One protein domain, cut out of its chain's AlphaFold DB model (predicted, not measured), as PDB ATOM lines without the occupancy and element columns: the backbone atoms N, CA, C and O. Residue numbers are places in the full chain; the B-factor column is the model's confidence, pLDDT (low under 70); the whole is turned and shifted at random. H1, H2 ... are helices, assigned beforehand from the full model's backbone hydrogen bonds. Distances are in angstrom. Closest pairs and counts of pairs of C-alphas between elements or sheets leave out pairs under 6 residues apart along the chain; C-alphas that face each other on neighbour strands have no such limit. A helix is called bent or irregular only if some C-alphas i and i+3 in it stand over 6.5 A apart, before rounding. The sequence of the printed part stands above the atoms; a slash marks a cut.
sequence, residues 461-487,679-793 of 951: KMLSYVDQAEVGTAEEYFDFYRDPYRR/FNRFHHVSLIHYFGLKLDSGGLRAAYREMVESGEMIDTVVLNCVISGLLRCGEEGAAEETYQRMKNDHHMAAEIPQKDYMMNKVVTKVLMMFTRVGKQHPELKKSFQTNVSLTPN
ATOM      1  N   LYS A 461     -52.359  -9.272  50.912       80.00
ATOM      2  CA  LYS A 461     -51.178  -8.439  50.695       80.00
ATOM      3  C   LYS A 461     -50.138  -9.164  49.841       80.00
ATOM      4  O   LYS A 461     -49.631  -8.581  48.887       80.00
ATOM      5  N   MET A 462     -49.833 -10.428  50.143       81.75
ATOM      6  CA  MET A 462     -48.885 -11.210  49.337       81.75
ATOM      7  C   MET A 462     -49.418 -11.458  47.924       81.75
ATOM      8  O   MET A 462     -48.695 -11.243  46.958       81.75
ATOM      9  N   LEU A 463     -50.700 -11.813  47.790       83.00
ATOM     10  CA  LEU A 463     -51.341 -11.965  46.482       83.00
ATOM     11  C   LEU A 463     -51.338 -10.664  45.681       83.00
ATOM     12  O   LEU A 463     -51.222 -10.720  44.465       83.00
ATOM     13  N   SER A 464     -51.378  -9.503  46.341       83.44
ATOM     14  CA  SER A 464     -51.283  -8.222  45.651       83.44
ATOM     15  C   SER A 464     -49.936  -8.013  44.948       83.44
ATOM     16  O   SER A 464     -49.875  -7.222  44.027       83.44
ATOM     17  N   TYR A 465     -48.839  -8.697  45.273       77.81
ATOM     18  CA  TYR A 465     -47.591  -8.434  44.536       77.81
ATOM     19  C   TYR A 465     -47.672  -8.783  43.047       77.81
ATOM     20  O   TYR A 465     -46.930  -8.208  42.258       77.81
ATOM     21  N   VAL A 466     -48.565  -9.697  42.674       80.12
ATOM     22  CA  VAL A 466     -48.721 -10.197  41.310       80.12
ATOM     23  C   VAL A 466     -50.182 -10.056  40.929       80.12
ATOM     24  O   VAL A 466     -51.046 -10.494  41.685       80.12
ATOM     25  N   ASP A 467     -50.466  -9.462  39.773       78.75
ATOM     26  CA  ASP A 467     -51.844  -9.328  39.303       78.75
ATOM     27  C   ASP A 467     -52.546 -10.695  39.249       78.75
ATOM     28  O   ASP A 467     -52.012 -11.670  38.711       78.75
ATOM     29  N   GLN A 468     -53.737 -10.748  39.837       67.75
ATOM     30  CA  GLN A 468     -54.566 -11.934  39.993       67.75
ATOM     31  C   GLN A 468     -55.740 -11.845  39.011       67.75
ATOM     32  O   GLN A 468     -56.893 -11.872  39.442       67.75
ATOM     33  N   ALA A 469     -55.467 -11.737  37.705       55.28
ATOM     34  CA  ALA A 469     -56.491 -11.972  36.680       55.28
ATOM     35  C   ALA A 469     -57.223 -13.305  36.970       55.28
ATOM     36  O   ALA A 469     -56.675 -14.144  37.685       55.28
ATOM     37  N   GLU A 470     -58.454 -13.502  36.484       51.59
ATOM     38  CA  GLU A 470     -59.266 -14.711  36.738       51.59
ATOM     39  C   GLU A 470     -58.514 -15.991  36.321       51.59
ATOM     40  O   GLU A 470     -58.543 -16.425  35.173       51.59
ATOM     41  N   VAL A 471     -57.768 -16.558  37.264       59.41
ATOM     42  CA  VAL A 471     -56.745 -17.580  37.042       59.41
ATOM     43  C   VAL A 471     -57.113 -18.770  37.912       59.41
ATOM     44  O   VAL A 471     -57.270 -18.619  39.127       59.41
ATOM     45  N   GLY A 472     -57.254 -19.929  37.269       63.03
ATOM     46  CA  GLY A 472     -57.525 -21.217  37.903       63.03
ATOM     47  C   GLY A 472     -56.396 -21.720  38.812       63.03
ATOM     48  O   GLY A 472     -55.371 -21.055  38.983       63.03
ATOM     49  N   THR A 473     -56.556 -22.900  39.410       77.50
ATOM     50  CA  THR A 473     -55.490 -23.545  40.209       77.50
ATOM     51  C   THR A 473     -54.374 -24.084  39.308       77.50
ATOM     52  O   THR A 473     -54.606 -24.372  38.138       77.50
ATOM     53  N   ALA A 474     -53.143 -24.250  39.814       70.62
ATOM     54  CA  ALA A 474     -52.059 -24.809  38.992       70.62
ATOM     55  C   ALA A 474     -52.408 -26.216  38.470       70.62
ATOM     56  O   ALA A 474     -52.073 -26.552  37.335       70.62
ATOM     57  N   GLU A 475     -53.144 -26.991  39.271       72.38
ATOM     58  CA  GLU A 475     -53.722 -28.278  38.887       72.38
ATOM     59  C   GLU A 475     -54.712 -28.136  37.723       72.38
ATOM     60  O   GLU A 475     -54.580 -28.864  36.749       72.38
ATOM     61  N   GLU A 476     -55.610 -27.143  37.728       73.50
ATOM     62  CA  GLU A 476     -56.513 -26.870  36.598       73.50
ATOM     63  C   GLU A 476     -55.755 -26.525  35.306       73.50
ATOM     64  O   GLU A 476     -56.196 -26.905  34.218       73.50
ATOM     65  N   TYR A 477     -54.608 -25.844  35.401       71.44
ATOM     66  CA  TYR A 477     -53.733 -25.619  34.245       71.44
ATOM     67  C   TYR A 477     -53.076 -26.924  33.789       71.44
ATOM     68  O   TYR A 477     -53.096 -27.230  32.596       71.44
ATOM     69  N   PHE A 478     -52.535 -27.735  34.704       68.38
ATOM     70  CA  PHE A 478     -52.019 -29.061  34.353       68.38
ATOM     71  C   PHE A 478     -53.100 -29.947  33.727       68.38
ATOM     72  O   PHE A 478     -52.820 -30.627  32.743       68.38
ATOM     73  N   ASP A 479     -54.324 -29.913  34.239       61.28
ATOM     74  CA  ASP A 479     -55.473 -30.661  33.738       61.28
ATOM     75  C   ASP A 479     -55.951 -30.153  32.386       61.28
ATOM     76  O   ASP A 479     -56.204 -30.969  31.503       61.28
ATOM     77  N   PHE A 480     -55.947 -28.842  32.152       58.62
ATOM     78  CA  PHE A 480     -56.150 -28.277  30.818       58.62
ATOM     79  C   PHE A 480     -55.112 -28.795  29.812       58.62
ATOM     80  O   PHE A 480     -55.452 -29.114  28.676       58.62
ATOM     81  N   TYR A 481     -53.846 -28.934  30.212       59.34
ATOM     82  CA  TYR A 481     -52.818 -29.495  29.331       59.34
ATOM     83  C   TYR A 481     -52.925 -31.016  29.152       59.34
ATOM     84  O   TYR A 481     -52.555 -31.528  28.095       59.34
ATOM     85  N   ARG A 482     -53.419 -31.741  30.161       56.28
ATOM     86  CA  ARG A 482     -53.633 -33.198  30.110       56.28
ATOM     87  C   ARG A 482     -54.855 -33.554  29.262       56.28
ATOM     88  O   ARG A 482     -54.806 -34.527  28.513       56.28
ATOM     89  N   ASP A 483     -55.923 -32.774  29.382       52.38
ATOM     90  CA  ASP A 483     -57.179 -32.925  28.659       52.38
ATOM     91  C   ASP A 483     -57.774 -31.541  28.330       52.38
ATOM     92  O   ASP A 483     -58.618 -31.020  29.072       52.38
ATOM     93  N   PRO A 484     -57.392 -30.953  27.178       40.72
ATOM     94  CA  PRO A 484     -57.895 -29.650  26.733       40.72
ATOM     95  C   PRO A 484     -59.423 -29.582  26.590       40.72
ATOM     96  O   PRO A 484     -59.976 -28.492  26.460       40.72
ATOM     97  N   TYR A 485     -60.111 -30.732  26.608       41.50
ATOM     98  CA  TYR A 485     -61.551 -30.861  26.401       41.50
ATOM     99  C   TYR A 485     -62.325 -31.288  27.662       41.50
ATOM    100  O   TYR A 485     -63.526 -31.536  27.553       41.50
ATOM    101  N   ARG A 486     -61.676 -31.353  28.840       36.03
ATOM    102  CA  ARG A 486     -62.292 -31.607  30.164       36.03
ATOM    103  C   ARG A 486     -63.302 -32.773  30.177       36.03
ATOM    104  O   ARG A 486     -64.431 -32.623  30.641       36.03
ATOM    105  N   ARG A 487     -62.915 -33.950  29.681       42.03
ATOM    106  CA  ARG A 487     -63.779 -35.140  29.551       42.03
ATOM    107  C   ARG A 487     -63.900 -35.994  30.821       42.03
ATOM    108  O   ARG A 487     -64.546 -37.035  30.778       42.03
ATOM    109  N   PHE A 679     -45.320 -30.500  48.525       84.25
ATOM    110  CA  PHE A 679     -44.559 -29.480  47.822       84.25
ATOM    111  C   PHE A 679     -43.872 -28.548  48.818       84.25
ATOM    112  O   PHE A 679     -44.473 -27.983  49.731       84.25
ATOM    113  N   ASN A 680     -42.559 -28.418  48.650       83.25
ATOM    114  CA  ASN A 680     -41.729 -27.523  49.442       83.25
ATOM    115  C   ASN A 680     -41.487 -26.212  48.673       83.25
ATOM    116  O   ASN A 680     -41.740 -26.120  47.470       83.25
ATOM    117  N   ARG A 681     -40.902 -25.209  49.342       87.06
ATOM    118  CA  ARG A 681     -40.438 -23.959  48.706       87.06
ATOM    119  C   ARG A 681     -39.745 -24.162  47.351       87.06
ATOM    120  O   ARG A 681     -39.977 -23.388  46.428       87.06
ATOM    121  N   PHE A 682     -38.855 -25.154  47.237       86.50
ATOM    122  CA  PHE A 682     -38.101 -25.382  46.002       86.50
ATOM    123  C   PHE A 682     -39.012 -25.825  44.861       86.50
ATOM    124  O   PHE A 682     -38.833 -25.342  43.748       86.50
ATOM    125  N   HIS A 683     -39.986 -26.688  45.152       88.75
ATOM    126  CA  HIS A 683     -40.971 -27.133  44.177       88.75
ATOM    127  C   HIS A 683     -41.787 -25.960  43.637       88.75
ATOM    128  O   HIS A 683     -41.800 -25.741  42.433       88.75
ATOM    129  N   HIS A 684     -42.375 -25.146  44.521       89.69
ATOM    130  CA  HIS A 684     -43.186 -23.995  44.109       89.69
ATOM    131  C   HIS A 684     -42.396 -22.983  43.264       89.69
ATOM    132  O   HIS A 684     -42.886 -22.505  42.244       89.69
ATOM    133  N   VAL A 685     -41.139 -22.693  43.624       89.88
ATOM    134  CA  VAL A 685     -40.283 -21.812  42.809       89.88
ATOM    135  C   VAL A 685     -39.974 -22.442  41.447       89.88
ATOM    136  O   VAL A 685     -40.021 -21.755  40.427       89.88
ATOM    137  N   SER A 686     -39.678 -23.745  41.406       89.81
ATOM    138  CA  SER A 686     -39.488 -24.468  40.144       89.81
ATOM    139  C   SER A 686     -40.763 -24.507  39.301       89.81
ATOM    140  O   SER A 686     -40.654 -24.467  38.078       89.81
ATOM    141  N   LEU A 687     -41.944 -24.532  39.922       91.94
ATOM    142  CA  LEU A 687     -43.241 -24.529  39.251       91.94
ATOM    143  C   LEU A 687     -43.542 -23.178  38.586       91.94
ATOM    144  O   LEU A 687     -43.873 -23.136  37.403       91.94
ATOM    145  N   ILE A 688     -43.316 -22.067  39.297       92.44
ATOM    146  CA  ILE A 688     -43.390 -20.704  38.730       92.44
ATOM    147  C   ILE A 688     -42.441 -20.585  37.528       92.44
ATOM    148  O   ILE A 688     -42.817 -20.094  36.461       92.44
ATOM    149  N   HIS A 689     -41.209 -21.082  37.675       90.88
ATOM    150  CA  HIS A 689     -40.226 -21.077  36.594       90.88
ATOM    151  C   HIS A 689     -40.636 -21.972  35.411       90.88
ATOM    152  O   HIS A 689     -40.403 -21.598  34.264       90.88
ATOM    153  N   TYR A 690     -41.254 -23.128  35.671       91.88
ATOM    154  CA  TYR A 690     -41.763 -24.048  34.651       91.88
ATOM    155  C   TYR A 690     -42.817 -23.374  33.762       91.88
ATOM    156  O   TYR A 690     -42.654 -23.365  32.542       91.88
ATOM    157  N   PHE A 691     -43.832 -22.729  34.345       89.38
ATOM    158  CA  PHE A 691     -44.852 -22.023  33.559       89.38
ATOM    159  C   PHE A 691     -44.267 -20.822  32.800       89.38
ATOM    160  O   PHE A 691     -44.571 -20.620  31.625       89.38
ATOM    161  N   GLY A 692     -43.313 -20.106  33.408       87.81
ATOM    162  CA  GLY A 692     -42.560 -19.052  32.720       87.81
ATOM    163  C   GLY A 692     -41.707 -19.555  31.543       87.81
ATOM    164  O   GLY A 692     -41.501 -18.822  30.578       87.81
ATOM    165  N   LEU A 693     -41.213 -20.798  31.586       87.88
ATOM    166  CA  LEU A 693     -40.525 -21.449  30.460       87.88
ATOM    167  C   LEU A 693     -41.496 -21.925  29.374       87.88
ATOM    168  O   LEU A 693     -41.135 -21.911  28.199       87.88
ATOM    169  N   LYS A 694     -42.710 -22.323  29.763       85.19
ATOM    170  CA  LYS A 694     -43.798 -22.721  28.860       85.19
ATOM    171  C   LYS A 694     -44.472 -21.531  28.164       85.19
ATOM    172  O   LYS A 694     -45.244 -21.745  27.236       85.19
ATOM    173  N   LEU A 695     -44.142 -20.301  28.577       88.06
ATOM    174  CA  LEU A 695     -44.778 -19.051  28.142       88.06
ATOM    175  C   LEU A 695     -46.268 -18.976  28.522       88.06
ATOM    176  O   LEU A 695     -47.066 -18.387  27.800       88.06
ATOM    177  N   ASP A 696     -46.633 -19.581  29.654       86.25
ATOM    178  CA  ASP A 696     -47.988 -19.548  30.206       86.25
ATOM    179  C   ASP A 696     -48.035 -18.623  31.427       86.25
ATOM    180  O   ASP A 696     -47.621 -18.980  32.536       86.25
ATOM    181  N   SER A 697     -48.533 -17.407  31.217       87.56
ATOM    182  CA  SER A 697     -48.656 -16.398  32.267       87.56
ATOM    183  C   SER A 697     -49.803 -16.685  33.243       87.56
ATOM    184  O   SER A 697     -49.749 -16.230  34.390       87.56
ATOM    185  N   GLY A 698     -50.812 -17.460  32.827       85.62
ATOM    186  CA  GLY A 698     -51.922 -17.893  33.675       85.62
ATOM    187  C   GLY A 698     -51.461 -18.942  34.679       85.62
ATOM    188  O   GLY A 698     -51.550 -18.721  35.889       85.62
ATOM    189  N   GLY A 699     -50.850 -20.023  34.191       87.38
ATOM    190  CA  GLY A 699     -50.267 -21.058  35.046       87.38
ATOM    191  C   GLY A 699     -49.178 -20.518  35.978       87.38
ATOM    192  O   GLY A 699     -49.087 -20.920  37.137       87.38
ATOM    193  N   LEU A 700     -48.399 -19.522  35.534       90.81
ATOM    194  CA  LEU A 700     -47.408 -18.853  36.382       90.81
ATOM    195  C   LEU A 700     -48.052 -18.155  37.586       90.81
ATOM    196  O   LEU A 700     -47.573 -18.301  38.715       90.81
ATOM    197  N   ARG A 701     -49.132 -17.398  37.358       90.69
ATOM    198  CA  ARG A 701     -49.891 -16.729  38.426       90.69
ATOM    199  C   ARG A 701     -50.555 -17.740  39.351       90.69
ATOM    200  O   ARG A 701     -50.524 -17.546  40.564       90.69
ATOM    201  N   ALA A 702     -51.083 -18.832  38.796       88.19
ATOM    202  CA  ALA A 702     -51.666 -19.930  39.560       88.19
ATOM    203  C   ALA A 702     -50.636 -20.572  40.500       88.19
ATOM    204  O   ALA A 702     -50.887 -20.703  41.695       88.19
ATOM    205  N   ALA A 703     -49.437 -20.874  39.992       90.12
ATOM    206  CA  ALA A 703     -48.341 -21.429  40.783       90.12
ATOM    207  C   ALA A 703     -47.861 -20.470  41.887       90.12
ATOM    208  O   ALA A 703     -47.527 -20.901  42.994       90.12
ATOM    209  N   TYR A 704     -47.841 -19.160  41.617       91.56
ATOM    210  CA  TYR A 704     -47.537 -18.155  42.638       91.56
ATOM    211  C   TYR A 704     -48.627 -18.087  43.716       91.56
ATOM    212  O   TYR A 704     -48.311 -18.096  44.907       91.56
ATOM    213  N   ARG A 705     -49.904 -18.070  43.311       88.75
ATOM    214  CA  ARG A 705     -51.056 -18.102  44.223       88.75
ATOM    215  C   ARG A 705     -50.993 -19.333  45.125       88.75
ATOM    216  O   ARG A 705     -51.070 -19.184  46.341       88.75
ATOM    217  N   GLU A 706     -50.750 -20.509  44.554       88.12
ATOM    218  CA  GLU A 706     -50.612 -21.768  45.289       88.12
ATOM    219  C   GLU A 706     -49.482 -21.707  46.329       88.12
ATOM    220  O   GLU A 706     -49.663 -22.133  47.467       88.12
ATOM    221  N   MET A 707     -48.332 -21.111  45.990       89.62
ATOM    222  CA  MET A 707     -47.226 -20.925  46.938       89.62
ATOM    223  C   MET A 707     -47.613 -20.031  48.128       89.62
ATOM    224  O   MET A 707     -47.230 -20.297  49.271       89.62
ATOM    225  N   VAL A 708     -48.367 -18.959  47.875       87.50
ATOM    226  CA  VAL A 708     -48.866 -18.064  48.932       87.50
ATOM    227  C   VAL A 708     -49.895 -18.792  49.807       87.50
ATOM    228  O   VAL A 708     -49.884 -18.661  51.036       87.50
ATOM    229  N   GLU A 709     -50.757 -19.592  49.182       85.50
ATOM    230  CA  GLU A 709     -51.827 -20.361  49.823       85.50
ATOM    231  C   GLU A 709     -51.322 -21.530  50.664       85.50
ATOM    232  O   GLU A 709     -51.806 -21.722  51.780       85.50
ATOM    233  N   SER A 710     -50.286 -22.234  50.203       82.62
ATOM    234  CA  SER A 710     -49.601 -23.296  50.958       82.62
ATOM    235  C   SER A 710     -48.844 -22.763  52.183       82.62
ATOM    236  O   SER A 710     -48.389 -23.516  53.052       82.62
ATOM    237  N   GLY A 711     -48.746 -21.437  52.276       78.88
ATOM    238  CA  GLY A 711     -48.205 -20.706  53.401       78.88
ATOM    239  C   GLY A 711     -46.687 -20.617  53.430       78.88
ATOM    240  O   GLY A 711     -46.126 -20.362  54.497       78.88
ATOM    241  N   GLU A 712     -46.038 -20.803  52.283       85.19
ATOM    242  CA  GLU A 712     -44.606 -20.579  52.120       85.19
ATOM    243  C   GLU A 712     -44.241 -19.091  52.237       85.19
ATOM    244  O   GLU A 712     -44.995 -18.200  51.848       85.19
ATOM    245  N   MET A 713     -43.048 -18.816  52.773       81.94
ATOM    246  CA  MET A 713     -42.550 -17.444  52.923       81.94
ATOM    247  C   MET A 713     -42.174 -16.855  51.562       81.94
ATOM    248  O   MET A 713     -41.309 -17.408  50.875       81.94
ATOM    249  N   ILE A 714     -42.725 -15.703  51.196       86.81
ATOM    250  CA  ILE A 714     -42.366 -15.018  49.947       86.81
ATOM    251  C   ILE A 714     -41.140 -14.138  50.194       86.81
ATOM    252  O   ILE A 714     -41.081 -13.424  51.190       86.81
ATOM    253  N   ASP A 715     -40.139 -14.217  49.317       85.56
ATOM    254  CA  ASP A 715     -38.930 -13.388  49.359       85.56
ATOM    255  C   ASP A 715     -38.636 -12.777  47.979       85.56
ATOM    256  O   ASP A 715     -39.272 -13.121  46.979       85.56
ATOM    257  N   THR A 716     -37.629 -11.901  47.896       85.12
ATOM    258  CA  THR A 716     -37.208 -11.298  46.618       85.12
ATOM    259  C   THR A 716     -36.898 -12.335  45.530       85.12
ATOM    260  O   THR A 716     -37.039 -12.036  44.349       85.12
ATOM    261  N   VAL A 717     -36.439 -13.545  45.883       85.75
ATOM    262  CA  VAL A 717     -36.108 -14.585  44.892       85.75
ATOM    263  C   VAL A 717     -37.367 -15.087  44.189       85.75
ATOM    264  O   VAL A 717     -37.352 -15.224  42.967       85.75
ATOM    265  N   VAL A 718     -38.453 -15.307  44.935       89.12
ATOM    266  CA  VAL A 718     -39.752 -15.696  44.365       89.12
ATOM    267  C   VAL A 718     -40.282 -14.600  43.443       89.12
ATOM    268  O   VAL A 718     -40.620 -14.882  42.297       89.12
ATOM    269  N   LEU A 719     -40.282 -13.342  43.896       89.44
ATOM    270  CA  LEU A 719     -40.780 -12.223  43.088       89.44
ATOM    271  C   LEU A 719     -39.930 -11.985  41.832       89.44
ATOM    272  O   LEU A 719     -40.472 -11.757  40.757       89.44
ATOM    273  N   ASN A 720     -38.606 -12.142  41.917       91.00
ATOM    274  CA  ASN A 720     -37.736 -12.095  40.738       91.00
ATOM    275  C   ASN A 720     -38.015 -13.245  39.756       91.00
ATOM    276  O   ASN A 720     -37.892 -13.055  38.547       91.00
ATOM    277  N   CYS A 721     -38.386 -14.430  40.254       90.38
ATOM    278  CA  CYS A 721     -38.786 -15.554  39.410       90.38
ATOM    279  C   CYS A 721     -40.091 -15.246  38.661       90.38
ATOM    280  O   CYS A 721     -40.156 -15.476  37.453       90.38
ATOM    281  N   VAL A 722     -41.069 -14.640  39.344       92.12
ATOM    282  CA  VAL A 722     -42.315 -14.152  38.732       92.12
ATOM    283  C   VAL A 722     -42.036 -13.078  37.684       92.12
ATOM    284  O   VAL A 722     -42.455 -13.240  36.542       92.12
ATOM    285  N   ILE A 723     -41.265 -12.034  38.021       91.44
ATOM    286  CA  ILE A 723     -40.866 -10.979  37.074       91.44
ATOM    287  C   ILE A 723     -40.201 -11.604  35.844       91.44
ATOM    288  O   ILE A 723     -40.591 -11.312  34.720       91.44
ATOM    289  N   SER A 724     -39.239 -12.516  36.031       90.19
ATOM    290  CA  SER A 724     -38.575 -13.184  34.908       90.19
ATOM    291  C   SER A 724     -39.553 -13.962  34.025       90.19
ATOM    292  O   SER A 724     -39.426 -13.915  32.804       90.19
ATOM    293  N   GLY A 725     -40.518 -14.671  34.614       87.44
ATOM    294  CA  GLY A 725     -41.520 -15.415  33.858       87.44
ATOM    295  C   GLY A 725     -42.522 -14.516  33.126       87.44
ATOM    296  O   GLY A 725     -42.780 -14.758  31.950       87.44
ATOM    297  N   LEU A 726     -43.000 -13.433  33.746       90.69
ATOM    298  CA  LEU A 726     -43.877 -12.444  33.098       90.69
ATOM    299  C   LEU A 726     -43.179 -11.756  31.914       90.69
ATOM    300  O   LEU A 726     -43.740 -11.685  30.822       90.69
ATOM    301  N   LEU A 727     -41.911 -11.359  32.082       89.62
ATOM    302  CA  LEU A 727     -41.087 -10.814  30.995       89.62
ATOM    303  C   LEU A 727     -40.866 -11.832  29.861       89.62
ATOM    304  O   LEU A 727     -40.749 -11.457  28.697       89.62
ATOM    305  N   ARG A 728     -40.799 -13.136  30.165       86.69
ATOM    306  CA  ARG A 728     -40.702 -14.181  29.130       86.69
ATOM    307  C   ARG A 728     -41.996 -14.314  28.339       86.69
ATOM    308  O   ARG A 728     -41.904 -14.473  27.125       86.69
ATOM    309  N   CYS A 729     -43.142 -14.219  29.014       84.94
ATOM    310  CA  CYS A 729     -44.475 -14.279  28.414       84.94
ATOM    311  C   CYS A 729     -44.839 -13.018  27.606       84.94
ATOM    312  O   CYS A 729     -45.844 -13.033  26.906       84.94
ATOM    313  N   GLY A 730     -44.032 -11.951  27.680       85.25
ATOM    314  CA  GLY A 730     -44.315 -10.675  27.010       85.25
ATOM    315  C   GLY A 730     -45.363  -9.829  27.737       85.25
ATOM    316  O   GLY A 730     -46.085  -9.071  27.105       85.25
ATOM    317  N   GLU A 731     -45.493  -9.997  29.058       88.06
ATOM    318  CA  GLU A 731     -46.367  -9.177  29.901       88.06
ATOM    319  C   GLU A 731     -45.537  -8.193  30.734       88.06
ATOM    320  O   GLU A 731     -45.442  -8.278  31.963       88.06
ATOM    321  N   GLU A 732     -44.895  -7.240  30.062       88.31
ATOM    322  CA  GLU A 732     -43.983  -6.294  30.708       88.31
ATOM    323  C   GLU A 732     -44.695  -5.357  31.681       88.31
ATOM    324  O   GLU A 732     -44.116  -4.985  32.700       88.31
ATOM    325  N   GLY A 733     -45.955  -5.009  31.402       87.12
ATOM    326  CA  GLY A 733     -46.771  -4.175  32.287       87.12
ATOM    327  C   GLY A 733     -46.968  -4.811  33.666       87.12
ATOM    328  O   GLY A 733     -46.724  -4.163  34.681       87.12
ATOM    329  N   ALA A 734     -47.317  -6.101  33.705       88.06
ATOM    330  CA  ALA A 734     -47.494  -6.845  34.952       88.06
ATOM    331  C   ALA A 734     -46.158  -7.075  35.687       88.06
ATOM    332  O   ALA A 734     -46.090  -7.020  36.921       88.06
ATOM    333  N   ALA A 735     -45.072  -7.302  34.939       89.38
ATOM    334  CA  ALA A 735     -43.731  -7.412  35.506       89.38
ATOM    335  C   ALA A 735     -43.278  -6.094  36.161       89.38
ATOM    336  O   ALA A 735     -42.734  -6.103  37.269       89.38
ATOM    337  N   GLU A 736     -43.537  -4.963  35.502       87.56
ATOM    338  CA  GLU A 736     -43.241  -3.629  36.023       87.56
ATOM    339  C   GLU A 736     -44.097  -3.309  37.247       87.56
ATOM    340  O   GLU A 736     -43.589  -2.787  38.233       87.56
ATOM    341  N   GLU A 737     -45.377  -3.668  37.236       89.56
ATOM    342  CA  GLU A 737     -46.242  -3.491  38.397       89.56
ATOM    343  C   GLU A 737     -45.732  -4.273  39.614       89.56
ATOM    344  O   GLU A 737     -45.628  -3.713  40.708       89.56
ATOM    345  N   THR A 738     -45.324  -5.531  39.417       88.88
ATOM    346  CA  THR A 738     -44.699  -6.349  40.471       88.88
ATOM    347  C   THR A 738     -43.447  -5.656  41.025       88.88
ATOM    348  O   THR A 738     -43.268  -5.556  42.241       88.88
ATOM    349  N   TYR A 739     -42.604  -5.104  40.144       89.12
ATOM    350  CA  TYR A 739     -41.422  -4.325  40.524       89.12
ATOM    351  C   TYR A 739     -41.776  -3.054  41.316       89.12
ATOM    352  O   TYR A 739     -41.168  -2.783  42.356       89.12
ATOM    353  N   GLN A 740     -42.780  -2.290  40.884       86.88
ATOM    354  CA  GLN A 740     -43.218  -1.079  41.585       86.88
ATOM    355  C   GLN A 740     -43.801  -1.412  42.964       86.88
ATOM    356  O   GLN A 740     -43.505  -0.718  43.938       86.88
ATOM    357  N   ARG A 741     -44.551  -2.514  43.100       85.56
ATOM    358  CA  ARG A 741     -45.049  -2.992  44.402       85.56
ATOM    359  C   ARG A 741     -43.894  -3.408  45.329       85.56
ATOM    360  O   ARG A 741     -43.890  -3.030  46.497       85.56
ATOM    361  N   MET A 742     -42.848  -4.064  44.810       85.38
ATOM    362  CA  MET A 742     -41.605  -4.331  45.565       85.38
ATOM    363  C   MET A 742     -40.895  -3.056  46.035       85.38
ATOM    364  O   MET A 742     -40.322  -3.031  47.126       85.38
ATOM    365  N   LYS A 743     -40.914  -2.003  45.212       81.94
ATOM    366  CA  LYS A 743     -40.289  -0.709  45.505       81.94
ATOM    367  C   LYS A 743     -41.065   0.096  46.554       81.94
ATOM    368  O   LYS A 743     -40.441   0.706  47.416       81.94
ATOM    369  N   ASN A 744     -42.395   0.090  46.485       78.81
ATOM    370  CA  ASN A 744     -43.264   0.902  47.344       78.81
ATOM    371  C   ASN A 744     -43.398   0.347  48.770       78.81
ATOM    372  O   ASN A 744     -43.483   1.121  49.721       78.81
ATOM    373  N   ASP A 745     -43.369  -0.977  48.935       68.56
ATOM    374  CA  ASP A 745     -43.613  -1.626  50.229       68.56
ATOM    375  C   ASP A 745     -42.457  -1.514  51.235       68.56
ATOM    376  O   ASP A 745     -42.624  -1.804  52.423       68.56
ATOM    377  N   HIS A 746     -41.288  -1.048  50.795       62.78
ATOM    378  CA  HIS A 746     -40.151  -0.783  51.663       62.78
ATOM    379  C   HIS A 746     -39.490   0.539  51.276       62.78
ATOM    380  O   HIS A 746     -38.926   0.664  50.191       62.78
ATOM    381  N   HIS A 747     -39.489   1.509  52.199       51.41
ATOM    382  CA  HIS A 747     -38.655   2.706  52.091       51.41
ATOM    383  C   HIS A 747     -37.194   2.282  51.911       51.41
ATOM    384  O   HIS A 747     -36.559   1.857  52.873       51.41
ATOM    385  N   MET A 748     -36.728   2.338  50.658       48.94
ATOM    386  CA  MET A 748     -35.353   2.199  50.165       48.94
ATOM    387  C   MET A 748     -34.356   1.838  51.271       48.94
ATOM    388  O   MET A 748     -33.804   2.721  51.929       48.94
ATOM    389  N   ALA A 749     -34.148   0.536  51.500       48.72
ATOM    390  CA  ALA A 749     -33.119   0.071  52.420       48.72
ATOM    391  C   ALA A 749     -31.792   0.724  52.007       48.72
ATOM    392  O   ALA A 749     -31.305   0.494  50.902       48.72
ATOM    393  N   ALA A 750     -31.248   1.580  52.878       44.44
ATOM    394  CA  ALA A 750     -30.082   2.414  52.585       44.44
ATOM    395  C   ALA A 750     -28.828   1.597  52.219       44.44
ATOM    396  O   ALA A 750     -27.878   2.147  51.664       44.44
ATOM    397  N   GLU A 751     -28.840   0.289  52.489       49.47
ATOM    398  CA  GLU A 751     -27.818  -0.665  52.084       49.47
ATOM    399  C   GLU A 751     -28.480  -1.984  51.655       49.47
ATOM    400  O   GLU A 751     -29.136  -2.662  52.449       49.47
ATOM    401  N   ILE A 752     -28.309  -2.358  50.382       52.62
ATOM    402  CA  ILE A 752     -28.670  -3.693  49.889       52.62
ATOM    403  C   ILE A 752     -27.621  -4.674  50.435       52.62
ATOM    404  O   ILE A 752     -26.434  -4.484  50.156       52.62
ATOM    405  N   PRO A 753     -28.005  -5.736  51.168       50.88
ATOM    406  CA  PRO A 753     -27.038  -6.705  51.671       50.88
ATOM    407  C   PRO A 753     -26.265  -7.340  50.508       50.88
ATOM    408  O   PRO A 753     -26.868  -7.970  49.633       50.88
ATOM    409  N   GLN A 754     -24.933  -7.200  50.486       49.62
ATOM    410  CA  GLN A 754     -24.093  -7.999  49.593       49.62
ATOM    411  C   GLN A 754     -24.273  -9.475  49.966       49.62
ATOM    412  O   GLN A 754     -24.030  -9.889  51.100       49.62
ATOM    413  N   LYS A 755     -24.786 -10.270  49.021       51.69
ATOM    414  CA  LYS A 755     -25.139 -11.670  49.269       51.69
ATOM    415  C   LYS A 755     -23.952 -12.582  48.993       51.69
ATOM    416  O   LYS A 755     -23.674 -12.913  47.844       51.69
ATOM    417  N   ASP A 756     -23.339 -13.093  50.054       51.44
ATOM    418  CA  ASP A 756     -22.460 -14.254  49.954       51.44
ATOM    419  C   ASP A 756     -23.265 -15.532  49.661       51.44
ATOM    420  O   ASP A 756     -24.334 -15.778  50.226       51.44
ATOM    421  N   TYR A 757     -22.717 -16.419  48.826       50.69
ATOM    422  CA  TYR A 757     -23.302 -17.736  48.514       50.69
ATOM    423  C   TYR A 757     -23.672 -18.546  49.773       50.69
ATOM    424  O   TYR A 757     -24.675 -19.269  49.802       50.69
ATOM    425  N   MET A 758     -22.864 -18.423  50.829       47.91
ATOM    426  CA  MET A 758     -23.093 -19.095  52.107       47.91
ATOM    427  C   MET A 758     -24.309 -18.512  52.841       47.91
ATOM    428  O   MET A 758     -25.096 -19.279  53.402       47.91
ATOM    429  N   MET A 759     -24.533 -17.198  52.735       58.00
ATOM    430  CA  MET A 759     -25.730 -16.540  53.261       58.00
ATOM    431  C   MET A 759     -26.990 -17.003  52.534       58.00
ATOM    432  O   MET A 759     -27.967 -17.312  53.202       58.00
ATOM    433  N   ASN A 760     -26.967 -17.218  51.214       63.84
ATOM    434  CA  ASN A 760     -28.141 -17.733  50.487       63.84
ATOM    435  C   ASN A 760     -28.605 -19.116  50.987       63.84
ATOM    436  O   ASN A 760     -29.805 -19.359  51.133       63.84
ATOM    437  N   LYS A 761     -27.669 -20.025  51.308       62.28
ATOM    438  CA  LYS A 761     -28.010 -21.341  51.888       62.28
ATOM    439  C   LYS A 761     -28.572 -21.228  53.304       62.28
ATOM    440  O   LYS A 761     -29.460 -22.002  53.660       62.28
ATOM    441  N   VAL A 762     -28.043 -20.309  54.109       64.56
ATOM    442  CA  VAL A 762     -28.535 -20.054  55.471       64.56
ATOM    443  C   VAL A 762     -29.922 -19.418  55.413       64.56
ATOM    444  O   VAL A 762     -30.837 -19.947  56.031       64.56
ATOM    445  N   VAL A 763     -30.109 -18.384  54.592       72.06
ATOM    446  CA  VAL A 763     -31.394 -17.710  54.355       72.06
ATOM    447  C   VAL A 763     -32.454 -18.708  53.903       72.06
ATOM    448  O   VAL A 763     -33.520 -18.759  54.497       72.06
ATOM    449  N   THR A 764     -32.147 -19.585  52.943       74.19
ATOM    450  CA  THR A 764     -33.116 -20.601  52.490       74.19
ATOM    451  C   THR A 764     -33.533 -21.541  53.625       74.19
ATOM    452  O   THR A 764     -34.711 -21.848  53.772       74.19
ATOM    453  N   LYS A 765     -32.590 -21.971  54.478       72.06
ATOM    454  CA  LYS A 765     -32.906 -22.805  55.650       72.06
ATOM    455  C   LYS A 765     -33.720 -22.054  56.702       72.06
ATOM    456  O   LYS A 765     -34.604 -22.659  57.298       72.06
ATOM    457  N   VAL A 766     -33.421 -20.777  56.927       75.88
ATOM    458  CA  VAL A 766     -34.175 -19.905  57.840       75.88
ATOM    459  C   VAL A 766     -35.596 -19.707  57.324       75.88
ATOM    460  O   VAL A 766     -36.531 -19.866  58.091       75.88
ATOM    461  N   LEU A 767     -35.778 -19.478  56.024       78.69
ATOM    462  CA  LEU A 767     -37.100 -19.356  55.409       78.69
ATOM    463  C   LEU A 767     -37.897 -20.659  55.518       78.69
ATOM    464  O   LEU A 767     -39.049 -20.619  55.922       78.69
ATOM    465  N   MET A 768     -37.283 -21.818  55.255       78.44
ATOM    466  CA  MET A 768     -37.941 -23.116  55.479       78.44
ATOM    467  C   MET A 768     -38.274 -23.355  56.960       78.44
ATOM    468  O   MET A 768     -39.280 -23.989  57.274       78.44
ATOM    469  N   MET A 769     -37.438 -22.862  57.879       76.62
ATOM    470  CA  MET A 769     -37.707 -22.905  59.318       76.62
ATOM    471  C   MET A 769     -38.883 -21.989  59.683       76.62
ATOM    472  O   MET A 769     -39.790 -22.453  60.365       76.62
ATOM    473  N   PHE A 770     -38.931 -20.761  59.166       79.38
ATOM    474  CA  PHE A 770     -40.059 -19.841  59.331       79.38
ATOM    475  C   PHE A 770     -41.348 -20.399  58.736       79.38
ATOM    476  O   PHE A 770     -42.370 -20.324  59.406       79.38
ATOM    477  N   THR A 771     -41.309 -21.037  57.559       79.75
ATOM    478  CA  THR A 771     -42.473 -21.748  57.010       79.75
ATOM    479  C   THR A 771     -42.924 -22.846  57.975       79.75
ATOM    480  O   THR A 771     -44.099 -22.921  58.315       79.75
ATOM    481  N   ARG A 772     -42.007 -23.697  58.458       79.69
ATOM    482  CA  ARG A 772     -42.360 -24.808  59.360       79.69
ATOM    483  C   ARG A 772     -42.976 -24.312  60.667       79.69
ATOM    484  O   ARG A 772     -43.999 -24.842  61.086       79.69
ATOM    485  N   VAL A 773     -42.362 -23.308  61.295       77.88
ATOM    486  CA  VAL A 773     -42.875 -22.709  62.535       77.88
ATOM    487  C   VAL A 773     -44.176 -21.959  62.264       77.88
ATOM    488  O   VAL A 773     -45.110 -22.104  63.035       77.88
ATOM    489  N   GLY A 774     -44.290 -21.232  61.152       77.75
ATOM    490  CA  GLY A 774     -45.505 -20.514  60.760       77.75
ATOM    491  C   GLY A 774     -46.683 -21.431  60.420       77.75
ATOM    492  O   GLY A 774     -47.823 -21.063  60.676       77.75
ATOM    493  N   LYS A 775     -46.427 -22.644  59.906       79.06
ATOM    494  CA  LYS A 775     -47.452 -23.689  59.734       79.06
ATOM    495  C   LYS A 775     -47.949 -24.237  61.080       79.06
ATOM    496  O   LYS A 775     -49.117 -24.582  61.189       79.06
ATOM    497  N   GLN A 776     -47.082 -24.308  62.093       79.38
ATOM    498  CA  GLN A 776     -47.448 -24.734  63.454       79.38
ATOM    499  C   GLN A 776     -48.104 -23.610  64.272       79.38
ATOM    500  O   GLN A 776     -48.991 -23.874  65.076       79.38
ATOM    501  N   HIS A 777     -47.676 -22.369  64.037       76.56
ATOM    502  CA  HIS A 777     -48.046 -21.156  64.764       76.56
ATOM    503  C   HIS A 777     -48.401 -20.034  63.771       76.56
ATOM    504  O   HIS A 777     -47.548 -19.187  63.461       76.56
ATOM    505  N   PRO A 778     -49.637 -20.016  63.232       77.56
ATOM    506  CA  PRO A 778     -50.066 -19.037  62.229       77.56
ATOM    507  C   PRO A 778     -49.916 -17.576  62.680       77.56
ATOM    508  O   PRO A 778     -49.645 -16.696  61.864       77.56
ATOM    509  N   GLU A 779     -50.024 -17.314  63.983       76.50
ATOM    510  CA  GLU A 779     -49.843 -16.005  64.610       76.50
ATOM    511  C   GLU A 779     -48.429 -15.432  64.423       76.50
ATOM    512  O   GLU A 779     -48.260 -14.220  64.263       76.50
ATOM    513  N   LEU A 780     -47.406 -16.294  64.378       75.25
ATOM    514  CA  LEU A 780     -46.009 -15.889  64.194       75.25
ATOM    515  C   LEU A 780     -45.650 -15.678  62.721       75.25
ATOM    516  O   LEU A 780     -44.688 -14.968  62.421       75.25
ATOM    517  N   LYS A 781     -46.435 -16.237  61.793       73.62
ATOM    518  CA  LYS A 781     -46.188 -16.138  60.348       73.62
ATOM    519  C   LYS A 781     -46.114 -14.684  59.880       73.62
ATOM    520  O   LYS A 781     -45.196 -14.333  59.144       73.62
ATOM    521  N   LYS A 782     -47.008 -13.827  60.380       73.06
ATOM    522  CA  LYS A 782     -47.031 -12.389  60.066       73.06
ATOM    523  C   LYS A 782     -45.739 -11.684  60.483       73.06
ATOM    524  O   LYS A 782     -45.159 -10.915  59.715       73.06
ATOM    525  N   SER A 783     -45.275 -11.971  61.701       72.94
ATOM    526  CA  SER A 783     -44.005 -11.452  62.220       72.94
ATOM    527  C   SER A 783     -42.845 -11.895  61.332       72.94
ATOM    528  O   SER A 783     -42.038 -11.071  60.902       72.94
ATOM    529  N   PHE A 784     -42.796 -13.179  60.973       77.88
ATOM    530  CA  PHE A 784     -41.748 -13.680  60.093       77.88
ATOM    531  C   PHE A 784     -41.807 -13.045  58.704       77.88
ATOM    532  O   PHE A 784     -40.759 -12.661  58.201       77.88
ATOM    533  N   GLN A 785     -42.991 -12.874  58.106       75.81
ATOM    534  CA  GLN A 785     -43.130 -12.364  56.735       75.81
ATOM    535  C   GLN A 785     -42.766 -10.883  56.651       75.81
ATOM    536  O   GLN A 785     -42.113 -10.469  55.699       75.81
ATOM    537  N   THR A 786     -43.084 -10.111  57.693       71.69
ATOM    538  CA  THR A 786     -42.664  -8.704  57.823       71.69
ATOM    539  C   THR A 786     -41.141  -8.567  57.931       71.69
ATOM    540  O   THR A 786     -40.569  -7.579  57.478       71.69
ATOM    541  N   ASN A 787     -40.470  -9.570  58.505       68.25
ATOM    542  CA  ASN A 787     -39.014  -9.604  58.645       68.25
ATOM    543  C   ASN A 787     -38.285 -10.115  57.386       68.25
ATOM    544  O   ASN A 787     -37.053 -10.057  57.333       68.25
ATOM    545  N   VAL A 788     -38.999 -10.630  56.377       71.00
ATOM    546  CA  VAL A 788     -38.397 -11.046  55.102       71.00
ATOM    547  C   VAL A 788     -38.272  -9.838  54.173       71.00
ATOM    548  O   VAL A 788     -39.228  -9.113  53.932       71.00
ATOM    549  N   SER A 789     -37.077  -9.636  53.615       70.00
ATOM    550  CA  SER A 789     -36.823  -8.576  52.637       70.00
ATOM    551  C   SER A 789     -37.536  -8.868  51.310       70.00
ATOM    552  O   SER A 789     -37.268  -9.886  50.665       70.00
ATOM    553  N   LEU A 790     -38.408  -7.946  50.894       76.56
ATOM    554  CA  LEU A 790     -39.061  -7.930  49.576       76.56
ATOM    555  C   LEU A 790     -38.514  -6.820  48.663       76.56
ATOM    556  O   LEU A 790     -39.071  -6.539  47.607       76.56
ATOM    557  N   THR A 791     -37.392  -6.202  49.038       74.75
ATOM    558  CA  THR A 791     -36.783  -5.092  48.289       74.75
ATOM    559  C   THR A 791     -36.140  -5.564  46.980       74.75
ATOM    560  O   THR A 791     -35.495  -6.622  46.990       74.75
ATOM    561  N   PRO A 792     -36.208  -4.774  45.887       81.00
ATOM    562  CA  PRO A 792     -35.449  -5.036  44.668       81.00
ATOM    563  C   PRO A 792     -33.951  -5.182  44.951       81.00
ATOM    564  O   PRO A 792     -33.381  -4.465  45.775       81.00
ATOM    565  N   ASN A 793     -33.303  -6.124  44.270       79.31
ATOM    566  CA  ASN A 793     -31.874  -6.389  44.426       79.31
ATOM    567  C   ASN A 793     -31.143  -6.324  43.077       79.31
ATOM    568  O   ASN A 793     -31.753  -6.121  42.030       79.31
TER     569      ASN A 793
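AT A GLANCE: This is residues 461 to 487 and 679 to 793 of the 951 residues of the protein "PBP_domain domain-containing protein" of Trichoderma harzianum (UniProt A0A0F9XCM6). Three helices, H3, H4 and H5, stand as an up-and-down bundle with their centres in a triangle, and H6 folds back along H5 as a fourth. The hairpin of H7 and H8 lies across one end of this bundle, near where H3 begins; on the H4 side H2 reaches outward, and residues 479 to 485 stick out. The printed part has 142 residues with eight named helices, H1 to H8 in chain order, and no named strand; the class is all helix. It is compact, with a radius of gyration of the C-alphas of 15.6 A, and spans 51 by 35 by 28 A.

IN THESE COORDINATES: The longest helix, H7, has residues 757 to 776 and runs 29.2 A from C-alpha 757 at (-23.302, -17.736, 48.514) to C-alpha 776 at (-47.448, -24.734, 63.454). H8 follows with residues 778 to 786; it is neither bent nor irregular, but only just: C-alphas 779 and 782 are 6.5 A apart. H3 has residues 681 to 694 and measures 20.2 A, H4 697 to 709 and 18.3 A, H5 716 to 729 and 19.8 A, H6 732 to 744 and 18.1 A. H1, residues 461 to 464, begins at C-alpha 461 at (-51.178, -8.439, 50.695), and H2 has residues 474 to 482.

HOW THE PARTS SIT: H7, with residues 770 to 775 alone, touches H8 in a hairpin at a shallow tilt of 29 degrees, opposite ways; their closest C-alphas, of Gly 774 and Lys 781, are 4.4 A apart. H7 and H3 are close but not clearly touching, with C-alphas of Arg 681 and Met 768 at 7.3 A. H4 is the hub, touching four helices. It forms hairpins with H3, at 10 degrees and 5.0 A between C-alphas of Phe 691 and Leu 700, and with H5, at 18 degrees and 6.1 A between those of Ser 697 and Cys 729. H3 and H5 run the same way at a shallow tilt of 14 degrees, with C-alphas of Gly 692 and Gly 725 at 4.0 A. H5 and H6 are a hairpin at 19 degrees, closest at the C-alphas of Ile 723 and Ala 735, 4.8 A. H2 touches H4 at a steep tilt of 38 degrees, opposite ways, with C-alphas of Ala 474 and Ala 702 at 4.9 A. H1 only just touches H4, at its residues 705 to 708 alone, with 3 pairs of C-alphas within 8 A, the closest those of Leu 463 and Arg 705, 6.5 A. H4 and H6 are apart. Every O i to N i+4 pair is within hydrogen-bond range in H2 to H7, and 3 of 5 in H8; H1 is too short for such a pair.

THE WHOLE: The C-alphas farthest apart, of Arg 487 and Ala 750, are 55.5 A apart. Residues 488 to 678 are not printed, with 27.1 A between C-alphas 487 and 679 across the cut. The link from H6 to H7, residues 745 to 756, is long. The mean pLDDT of the printed part is 76.5; residues 468 to 472, 478 to 487, 745 to 762 and 787 are under 70.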